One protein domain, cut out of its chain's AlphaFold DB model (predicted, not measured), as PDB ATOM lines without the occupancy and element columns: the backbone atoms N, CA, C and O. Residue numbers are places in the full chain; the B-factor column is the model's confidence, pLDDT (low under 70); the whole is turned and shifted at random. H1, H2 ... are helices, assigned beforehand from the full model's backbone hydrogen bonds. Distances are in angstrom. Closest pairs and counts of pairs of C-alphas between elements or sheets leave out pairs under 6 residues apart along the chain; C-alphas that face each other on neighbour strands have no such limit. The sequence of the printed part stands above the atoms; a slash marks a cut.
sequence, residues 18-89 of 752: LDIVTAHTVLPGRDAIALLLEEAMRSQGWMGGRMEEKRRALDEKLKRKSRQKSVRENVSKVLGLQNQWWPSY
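What this domain is: This is residues 18 to 89 of the 752 residues of the protein "Dilute domain-containing protein" of Rhizopogon vesiculosus (UniProt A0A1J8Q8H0). One long straight helix, H3, makes the length of a rod; H1 and H2 form a small, loosely joined head by its first end, and residues 80 to 89 fold back from its last. The 72 printed residues hold three named helices, H1, H2, H3 in order, and no named strand: all helix. The whole is extended, with a radius of gyration of the C-alphas of 18.2 A and spans of 54 by 25 by 18 A.

Where its parts are: Find C-alpha 18 at (-35.578, -33.553, -3.331), where H1, residues 18 to 21, begins. H2 is residues 31 to 42, 16.1 A long. H3, residues 50 to 79, runs 43.0 A to C-alpha 79 at (-40.128, 2.695, 26.992).

How they stand to each other: H2 touches H1 with residues 33 to 38 alone; the closest C-alphas, Val 21 and Ala 34, are 6.4 A apart. H1 and H3 are close but not clearly touching: the closest C-alphas, Asp 19 and Met 51, are 6.9 A apart. H2 and H3 are apart. In H2 and H3 every O i to N i+4 pair is within hydrogen-bond range; H1 is too short for one.

The domain as a whole: The printed part has no cut, and both links are short. Residues 24 to 29 and 57 to 68 stand free. Mean pLDDT of the printed part is 72.3, with residues 21 to 35 among those under 70.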
ATOM      1  N   LEU A  18     -35.218 -34.713  -4.149       72.00
ATOM      2  CA  LEU A  18     -35.578 -33.553  -3.331       72.00
ATOM      3  C   LEU A  18     -34.409 -33.140  -2.426       72.00
ATOM      4  O   LEU A  18     -33.973 -31.998  -2.525       72.00
ATOM      5  N   ASP A  19     -33.825 -34.077  -1.662       69.81
ATOM      6  CA  ASP A  19     -32.678 -33.823  -0.761       69.81
ATOM      7  C   ASP A  19     -31.464 -33.191  -1.481       69.81
ATOM      8  O   ASP A  19     -30.628 -32.533  -0.863       69.81
ATOM      9  N   ILE A  20     -31.344 -33.410  -2.795       71.38
ATOM     10  CA  ILE A  20     -30.270 -32.893  -3.659       71.38
ATOM     11  C   ILE A  20     -30.609 -31.499  -4.219       71.38
ATOM     12  O   ILE A  20     -29.713 -30.677  -4.447       71.38
ATOM     13  N   VAL A  21     -31.894 -31.209  -4.437       68.38
ATOM     14  CA  VAL A  21     -32.378 -29.880  -4.840       68.38
ATOM     15  C   VAL A  21     -32.351 -28.920  -3.648       68.38
ATOM     16  O   VAL A  21     -31.867 -27.800  -3.817       68.38
ATOM     17  N   THR A  22     -32.770 -29.380  -2.460       62.62
ATOM     18  CA  THR A  22     -32.821 -28.632  -1.186       62.62
ATOM     19  C   THR A  22     -31.526 -28.701  -0.364       62.62
ATOM     20  O   THR A  22     -31.517 -28.324   0.808       62.62
ATOM     21  N   ALA A  23     -30.432 -29.205  -0.942       62.78
ATOM     22  CA  ALA A  23     -29.127 -29.249  -0.289       62.78
ATOM     23  C   ALA A  23     -28.612 -27.838   0.077       62.78
ATOM     24  O   ALA A  23     -29.022 -26.841  -0.506       62.78
ATOM     25  N   HIS A  24     -27.675 -27.775   1.028       51.00
ATOM     26  CA  HIS A  24     -27.325 -26.596   1.844       51.00
ATOM     27  C   HIS A  24     -26.789 -25.333   1.114       51.00
ATOM     28  O   HIS A  24     -26.403 -24.367   1.775       51.00
ATOM     29  N   THR A  25     -26.740 -25.315  -0.221       53.28
ATOM     30  CA  THR A  25     -26.317 -24.174  -1.045       53.28
ATOM     31  C   THR A  25     -27.502 -23.569  -1.799       53.28
ATOM     32  O   THR A  25     -28.034 -24.156  -2.742       53.28
ATOM     33  N   VAL A  26     -27.899 -22.355  -1.405       50.47
ATOM     34  CA  VAL A  26     -28.995 -21.610  -2.045       50.47
ATOM     35  C   VAL A  26     -28.588 -21.222  -3.470       50.47
ATOM     36  O   VAL A  26     -27.796 -20.306  -3.678       50.47
ATOM     37  N   LEU A  27     -29.134 -21.932  -4.458       49.38
ATOM     38  CA  LEU A  27     -28.977 -21.635  -5.881       49.38
ATOM     39  C   LEU A  27     -30.304 -21.079  -6.425       49.38
ATOM     40  O   LEU A  27     -31.320 -21.777  -6.338       49.38
ATOM     41  N   PRO A  28     -30.322 -19.850  -6.978       52.19
ATOM     42  CA  PRO A  28     -31.561 -19.165  -7.336       52.19
ATOM     43  C   PRO A  28     -32.357 -19.921  -8.407       52.19
ATOM     44  O   PRO A  28     -31.792 -20.473  -9.352       52.19
ATOM     45  N   GLY A  29     -33.685 -19.931  -8.259       63.19
ATOM     46  CA  GLY A  29     -34.613 -20.578  -9.191       63.19
ATOM     47  C   GLY A  29     -34.907 -22.057  -8.904       63.19
ATOM     48  O   GLY A  29     -35.692 -22.667  -9.629       63.19
ATOM     49  N   ARG A  30     -34.328 -22.648  -7.848       66.75
ATOM     50  CA  ARG A  30     -34.643 -24.028  -7.435       66.75
ATOM     51  C   ARG A  30     -35.963 -24.172  -6.684       66.75
ATOM     52  O   ARG A  30     -36.524 -25.262  -6.691       66.75
ATOM     53  N   ASP A  31     -36.484 -23.106  -6.084       61.56
ATOM     54  CA  ASP A  31     -37.628 -23.168  -5.163       61.56
ATOM     55  C   ASP A  31     -38.899 -23.686  -5.851       61.56
ATOM     56  O   ASP A  31     -39.597 -24.547  -5.321       61.56
ATOM     57  N   ALA A  32     -39.147 -23.258  -7.093       63.91
ATOM     58  CA  ALA A  32     -40.249 -23.765  -7.913       63.91
ATOM     59  C   ALA A  32     -40.098 -25.259  -8.272       63.91
ATOM     60  O   ALA A  32     -41.095 -25.965  -8.407       63.91
ATOM     61  N   ILE A  33     -38.861 -25.755  -8.401       69.81
ATOM     62  CA  ILE A  33     -38.567 -27.170  -8.675       69.81
ATOM     63  C   ILE A  33     -38.741 -28.000  -7.397       69.81
ATOM     64  O   ILE A  33     -39.310 -29.087  -7.457       69.81
ATOM     65  N   ALA A  34     -38.302 -27.477  -6.246       68.69
ATOM     66  CA  ALA A  34     -38.518 -28.093  -4.941       68.69
ATOM     67  C   ALA A  34     -40.018 -28.211  -4.631       68.69
ATOM     68  O   ALA A  34     -40.484 -29.313  -4.368       68.69
ATOM     69  N   LEU A  35     -40.787 -27.124  -4.772       69.25
ATOM     70  CA  LEU A  35     -42.244 -27.121  -4.585       69.25
ATOM     71  C   LEU A  35     -42.957 -28.118  -5.511       69.25
ATOM     72  O   LEU A  35     -43.827 -28.858  -5.059       69.25
ATOM     73  N   LEU A  36     -42.568 -28.188  -6.789       72.81
ATOM     74  CA  LEU A  36     -43.155 -29.138  -7.738       72.81
ATOM     75  C   LEU A  36     -42.806 -30.597  -7.386       72.81
ATOM     76  O   LEU A  36     -43.657 -31.474  -7.543       72.81
ATOM     77  N   LEU A  37     -41.599 -30.868  -6.871       71.62
ATOM     78  CA  LEU A  37     -41.249 -32.192  -6.346       71.62
ATOM     79  C   LEU A  37     -41.998 -32.527  -5.055       71.62
ATOM     80  O   LEU A  37     -42.525 -33.630  -4.953       71.62
ATOM     81  N   GLU A  38     -42.066 -31.605  -4.091       71.44
ATOM     82  CA  GLU A  38     -42.811 -31.797  -2.844       71.44
ATOM     83  C   GLU A  38     -44.271 -32.152  -3.135       71.44
ATOM     84  O   GLU A  38     -44.797 -33.095  -2.549       71.44
ATOM     85  N   GLU A  39     -44.919 -31.445  -4.063       72.75
ATOM     86  CA  GLU A  39     -46.326 -31.670  -4.392       72.75
ATOM     87  C   GLU A  39     -46.538 -32.987  -5.157       72.75
ATOM     88  O   GLU A  39     -47.460 -33.750  -4.855       72.75
ATOM     89  N   ALA A  40     -45.622 -33.334  -6.069       75.31
ATOM     90  CA  ALA A  40     -45.604 -34.650  -6.704       75.31
ATOM     91  C   ALA A  40     -45.404 -35.785  -5.679       75.31
ATOM     92  O   ALA A  40     -46.073 -36.815  -5.769       75.31
ATOM     93  N   MET A  41     -44.551 -35.595  -4.668       75.12
ATOM     94  CA  MET A  41     -44.334 -36.566  -3.592       75.12
ATOM     95  C   MET A  41     -45.545 -36.652  -2.648       75.12
ATOM     96  O   MET A  41     -45.962 -37.760  -2.301       75.12
ATOM     97  N   ARG A  42     -46.169 -35.523  -2.282       73.88
ATOM     98  CA  ARG A  42     -47.413 -35.476  -1.486       73.88
ATOM     99  C   ARG A  42     -48.552 -36.221  -2.169       73.88
ATOM    100  O   ARG A  42     -49.234 -37.004  -1.512       73.88
ATOM    101  N   SER A  43     -48.701 -36.065  -3.489       71.56
ATOM    102  CA  SER A  43     -49.693 -36.814  -4.281       71.56
ATOM    103  C   SER A  43     -49.509 -38.341  -4.220       71.56
ATOM    104  O   SER A  43     -50.445 -39.088  -4.494       71.56
ATOM    105  N   GLN A  44     -48.322 -38.809  -3.812       73.62
ATOM    106  CA  GLN A  44     -47.959 -40.218  -3.635       73.62
ATOM    107  C   GLN A  44     -47.806 -40.607  -2.146       73.62
ATOM    108  O   GLN A  44     -47.196 -41.625  -1.828       73.62
ATOM    109  N   GLY A  45     -48.368 -39.813  -1.224       63.12
ATOM    110  CA  GLY A  45     -48.442 -40.120   0.211       63.12
ATOM    111  C   GLY A  45     -47.241 -39.678   1.056       63.12
ATOM    112  O   GLY A  45     -47.167 -40.019   2.236       63.12
ATOM    113  N   TRP A  46     -46.296 -38.912   0.503       69.75
ATOM    114  CA  TRP A  46     -45.160 -38.390   1.270       69.75
ATOM    115  C   TRP A  46     -45.591 -37.263   2.217       69.75
ATOM    116  O   TRP A  46     -45.927 -36.161   1.785       69.75
ATOM    117  N   MET A  47     -45.534 -37.520   3.526       62.09
ATOM    118  CA  MET A  47     -45.884 -36.532   4.562       62.09
ATOM    119  C   MET A  47     -44.720 -35.593   4.947       62.09
ATOM    120  O   MET A  47     -44.911 -34.636   5.699       62.09
ATOM    121  N   GLY A  48     -43.523 -35.845   4.411       63.25
ATOM    122  CA  GLY A  48     -42.275 -35.158   4.746       63.25
ATOM    123  C   GLY A  48     -41.148 -36.151   5.047       63.25
ATOM    124  O   GLY A  48     -41.390 -37.273   5.486       63.25
ATOM    125  N   GLY A  49     -39.905 -35.742   4.797       70.31
ATOM    126  CA  GLY A  49     -38.696 -36.463   5.206       70.31
ATOM    127  C   GLY A  49     -37.907 -35.670   6.249       70.31
ATOM    128  O   GLY A  49     -38.163 -34.484   6.445       70.31
ATOM    129  N   ARG A  50     -36.891 -36.288   6.871       62.09
ATOM    130  CA  ARG A  50     -36.073 -35.655   7.930       62.09
ATOM    131  C   ARG A  50     -35.445 -34.308   7.528       62.09
ATOM    132  O   ARG A  50     -35.160 -33.497   8.402       62.09
ATOM    133  N   MET A  51     -35.196 -34.062   6.237       60.47
ATOM    134  CA  MET A  51     -34.680 -32.771   5.760       60.47
ATOM    135  C   MET A  51     -35.769 -31.687   5.714       60.47
ATOM    136  O   MET A  51     -35.525 -30.566   6.149       60.47
ATOM    137  N   GLU A  52     -36.981 -32.030   5.274       68.06
ATOM    138  CA  GLU A  52     -38.154 -31.141   5.276       68.06
ATOM    139  C   GLU A  52     -38.639 -30.849   6.707       68.06
ATOM    140  O   GLU A  52     -38.987 -29.720   7.034       68.06
ATOM    141  N   GLU A  53     -38.591 -31.839   7.598       69.38
ATOM    142  CA  GLU A  53     -38.845 -31.668   9.033       69.38
ATOM    143  C   GLU A  53     -37.843 -30.690   9.670       69.38
ATOM    144  O   GLU A  53     -38.245 -29.720  10.316       69.38
ATOM    145  N   LYS A  54     -36.540 -30.864   9.397       71.38
ATOM    146  CA  LYS A  54     -35.497 -29.912   9.808       71.38
ATOM    147  C   LYS A  54     -35.703 -28.519   9.215       71.38
ATOM    148  O   LYS A  54     -35.527 -27.544   9.937       71.38
ATOM    149  N   ARG A  55     -36.094 -28.407   7.940       72.44
ATOM    150  CA  ARG A  55     -36.391 -27.116   7.302       72.44
ATOM    151  C   ARG A  55     -37.564 -26.422   7.985       72.44
ATOM    152  O   ARG A  55     -37.432 -25.261   8.345       72.44
ATOM    153  N   ARG A  56     -38.667 -27.131   8.250       75.25
ATOM    154  CA  ARG A  56     -39.819 -26.586   8.990       75.25
ATOM    155  C   ARG A  56     -39.429 -26.117  10.389       75.25
ATOM    156  O   ARG A  56     -39.824 -25.023  10.772       75.25
ATOM    157  N   ALA A  57     -38.623 -26.890  11.118       73.62
ATOM    158  CA  ALA A  57     -38.113 -26.489  12.429       73.62
ATOM    159  C   ALA A  57     -37.217 -25.235  12.352       73.62
ATOM    160  O   ALA A  57     -37.320 -24.353  13.205       73.62
ATOM    161  N   LEU A  58     -36.388 -25.110  11.307       76.19
ATOM    162  CA  LEU A  58     -35.558 -23.930  11.041       76.19
ATOM    163  C   LEU A  58     -36.430 -22.705  10.701       76.19
ATOM    164  O   LEU A  58     -36.308 -21.668  11.351       76.19
ATOM    165  N   ASP A  59     -37.365 -22.841   9.757       76.81
ATOM    166  CA  ASP A  59     -38.325 -21.801   9.361       76.81
ATOM    167  C   ASP A  59     -39.174 -21.333  10.556       76.81
ATOM    168  O   ASP A  59     -39.482 -20.146  10.691       76.81
ATOM    169  N   GLU A  60     -39.545 -22.248  11.454       75.25
ATOM    170  CA  GLU A  60     -40.270 -21.928  12.681       75.25
ATOM    171  C   GLU A  60     -39.362 -21.266  13.737       75.25
ATOM    172  O   GLU A  60     -39.787 -20.291  14.358       75.25
ATOM    173  N   LYS A  61     -38.095 -21.693  13.897       77.56
ATOM    174  CA  LYS A  61     -37.094 -21.001  14.743       77.56
ATOM    175  C   LYS A  61     -36.848 -19.571  14.238       77.56
ATOM    176  O   LYS A  61     -36.834 -18.644  15.045       77.56
ATOM    177  N   LEU A  62     -36.748 -19.359  12.923       77.44
ATOM    178  CA  LEU A  62     -36.629 -18.028  12.312       77.44
ATOM    179  C   LEU A  62     -37.880 -17.171  12.545       77.44
ATOM    180  O   LEU A  62     -37.759 -16.006  12.922       77.44
ATOM    181  N   LYS A  63     -39.087 -17.734  12.397       80.25
ATOM    182  CA  LYS A  63     -40.345 -17.030  12.710       80.25
ATOM    183  C   LYS A  63     -40.451 -16.671  14.197       80.25
ATOM    184  O   LYS A  63     -40.870 -15.558  14.509       80.25
ATOM    185  N   ARG A  64     -40.025 -17.557  15.111       78.75
ATOM    186  CA  ARG A  64     -39.923 -17.268  16.556       78.75
ATOM    187  C   ARG A  64     -38.944 -16.120  16.827       78.75
ATOM    188  O   ARG A  64     -39.355 -15.141  17.445       78.75
ATOM    189  N   LYS A  65     -37.716 -16.176  16.291       78.31
ATOM    190  CA  LYS A  65     -36.721 -15.090  16.411       78.31
ATOM    191  C   LYS A  65     -37.240 -13.758  15.860       78.31
ATOM    192  O   LYS A  65     -37.098 -12.732  16.513       78.31
ATOM    193  N   SER A  66     -37.886 -13.764  14.693       80.00
ATOM    194  CA  SER A  66     -38.445 -12.554  14.069       80.00
ATOM    195  C   SER A  66     -39.564 -11.919  14.911       80.00
ATOM    196  O   SER A  66     -39.589 -10.704  15.102       80.00
ATOM    197  N   ARG A  67     -40.441 -12.739  15.512       81.25
ATOM    198  CA  ARG A  67     -41.453 -12.269  16.476       81.25
ATOM    199  C   ARG A  67     -40.816 -11.696  17.742       81.25
ATOM    200  O   ARG A  67     -41.163 -10.589  18.139       81.25
ATOM    201  N   GLN A  68     -39.856 -12.404  18.342       80.19
ATOM    202  CA  GLN A  68     -39.123 -11.930  19.524       80.19
ATOM    203  C   GLN A  68     -38.396 -10.606  19.253       80.19
ATOM    204  O   GLN A  68     -38.461  -9.702  20.082       80.19
ATOM    205  N   LYS A  69     -37.772 -10.456  18.078       82.69
ATOM    206  CA  LYS A  69     -37.166  -9.200  17.626       82.69
ATOM    207  C   LYS A  69     -38.190  -8.062  17.574       82.69
ATOM    208  O   LYS A  69     -37.955  -7.038  18.204       82.69
ATOM    209  N   SER A  70     -39.326  -8.259  16.901       85.06
ATOM    210  CA  SER A  70     -40.397  -7.250  16.820       85.06
ATOM    211  C   SER A  70     -40.901  -6.829  18.210       85.06
ATOM    212  O   SER A  70     -41.068  -5.642  18.484       85.06
ATOM    213  N   VAL A  71     -41.050  -7.780  19.141       85.94
ATOM    214  CA  VAL A  71     -41.401  -7.480  20.541       85.94
ATOM    215  C   VAL A  71     -40.299  -6.669  21.242       85.94
ATOM    216  O   VAL A  71     -40.614  -5.642  21.841       85.94
ATOM    217  N   ARG A  72     -39.016  -7.053  21.131       86.56
ATOM    218  CA  ARG A  72     -37.878  -6.280  21.684       86.56
ATOM    219  C   ARG A  72     -37.842  -4.848  21.122       86.56
ATOM    220  O   ARG A  72     -37.664  -3.897  21.882       86.56
ATOM    221  N   GLU A  73     -38.056  -4.674  19.817       86.12
ATOM    222  CA  GLU A  73     -38.094  -3.366  19.141       86.12
ATOM    223  C   GLU A  73     -39.285  -2.507  19.610       86.12
ATOM    224  O   GLU A  73     -39.102  -1.335  19.946       86.12
ATOM    225  N   ASN A  74     -40.483  -3.088  19.735       86.69
ATOM    226  CA  ASN A  74     -41.671  -2.395  20.244       86.69
ATOM    227  C   ASN A  74     -41.519  -1.972  21.715       86.69
ATOM    228  O   ASN A  74     -41.792  -0.817  22.044       86.69
ATOM    229  N   VAL A  75     -41.022  -2.857  22.586       89.31
ATOM    230  CA  VAL A  75     -40.719  -2.535  23.995       89.31
ATOM    231  C   VAL A  75     -39.711  -1.386  24.083       89.31
ATOM    232  O   VAL A  75     -39.916  -0.442  24.846       89.31
ATOM    233  N   SER A  76     -38.663  -1.418  23.251       89.19
ATOM    234  CA  SER A  76     -37.651  -0.351  23.192       89.19
ATOM    235  C   SER A  76     -38.256   0.991  22.788       89.19
ATOM    236  O   SER A  76     -37.989   2.004  23.429       89.19
ATOM    237  N   LYS A  77     -39.121   0.992  21.769       89.62
ATOM    238  CA  LYS A  77     -39.806   2.188  21.264       89.62
ATOM    239  C   LYS A  77     -40.779   2.795  22.281       89.62
ATOM    240  O   LYS A  77     -40.852   4.016  22.377       89.62
ATOM    241  N   VAL A  78     -41.527   1.970  23.019       89.38
ATOM    242  CA  VAL A  78     -42.537   2.434  23.991       89.38
ATOM    243  C   VAL A  78     -41.901   2.952  25.285       89.38
ATOM    244  O   VAL A  78     -42.377   3.939  25.847       89.38
ATOM    245  N   LEU A  79     -40.821   2.317  25.752       88.62
ATOM    246  CA  LEU A  79     -40.128   2.695  26.992       88.62
ATOM    247  C   LEU A  79     -38.938   3.651  26.777       88.62
ATOM    248  O   LEU A  79     -38.353   4.106  27.753       88.62
ATOM    249  N   GLY A  80     -38.573   3.960  25.527       84.75
ATOM    250  CA  GLY A  80     -37.438   4.835  25.202       84.75
ATOM    251  C   GLY A  80     -36.063   4.211  25.475       84.75
ATOM    252  O   GLY A  80     -35.115   4.932  25.777       84.75
ATOM    253  N   LEU A  81     -35.952   2.879  25.411       84.62
ATOM    254  CA  LEU A  81     -34.728   2.158  25.782       84.62
ATOM    255  C   LEU A  81     -33.587   2.423  24.791       84.62
ATOM    256  O   LEU A  81     -33.798   2.531  23.582       84.62
ATOM    257  N   GLN A  82     -32.353   2.437  25.296       70.88
ATOM    258  CA  GLN A  82     -31.165   2.496  24.447       70.88
ATOM    259  C   GLN A  82     -30.938   1.150  23.741       70.88
ATOM    260  O   GLN A  82     -30.996   0.091  24.365       70.88
ATOM    261  N   ASN A  83     -30.598   1.188  22.447       60.78
ATOM    262  CA  ASN A  83     -30.431  -0.003  21.594       60.78
ATOM    263  C   ASN A  83     -29.374  -1.022  22.083       60.78
ATOM    264  O   ASN A  83     -29.319  -2.122  21.546       60.78
ATOM    265  N   GLN A  84     -28.534  -0.667  23.063       69.19
ATOM    266  CA  GLN A  84     -27.464  -1.516  23.612       69.19
ATOM    267  C   GLN A  84     -27.945  -2.512  24.685       69.19
ATOM    268  O   GLN A  84     -27.181  -3.384  25.081       69.19
ATOM    269  N   TRP A  85     -29.190  -2.392  25.164       81.50
ATOM    270  CA  TRP A  85     -29.744  -3.245  26.228       81.50
ATOM    271  C   TRP A  85     -29.938  -4.713  25.806       81.50
ATOM    272  O   TRP A  85     -29.801  -5.626  26.623       81.50
ATOM    273  N   TRP A  86     -30.263  -4.948  24.531       82.94
ATOM    274  CA  TRP A  86     -30.474  -6.287  23.981       82.94
ATOM    275  C   TRP A  86     -29.157  -6.875  23.445       82.94
ATOM    276  O   TRP A  86     -28.417  -6.146  22.784       82.94
ATOM    277  N   PRO A  87     -28.880  -8.180  23.656       69.50
ATOM    278  CA  PRO A  87     -27.700  -8.845  23.101       69.50
ATOM    279  C   PRO A  87     -27.608  -8.730  21.577       69.50
ATOM    280  O   PRO A  87     -28.628  -8.646  20.880       69.50
ATOM    281  N   SER A  88     -26.385  -8.776  21.046       60.78
ATOM    282  CA  SER A  88     -26.178  -8.811  19.599       60.78
ATOM    283  C   SER A  88     -26.632 -10.150  18.999       60.78
ATOM    284  O   SER A  88     -26.737 -11.169  19.684       60.78
ATOM    285  N   TYR A  89     -26.899 -10.167  17.690       53.31
ATOM    286  CA  TYR A  89     -27.433 -11.347  16.994       53.31
ATOM    287  C   TYR A  89     -26.533 -12.594  17.077       53.31
ATOM    288  O   TYR A  89     -27.035 -13.705  16.913       53.31
TER     289      TYR A  89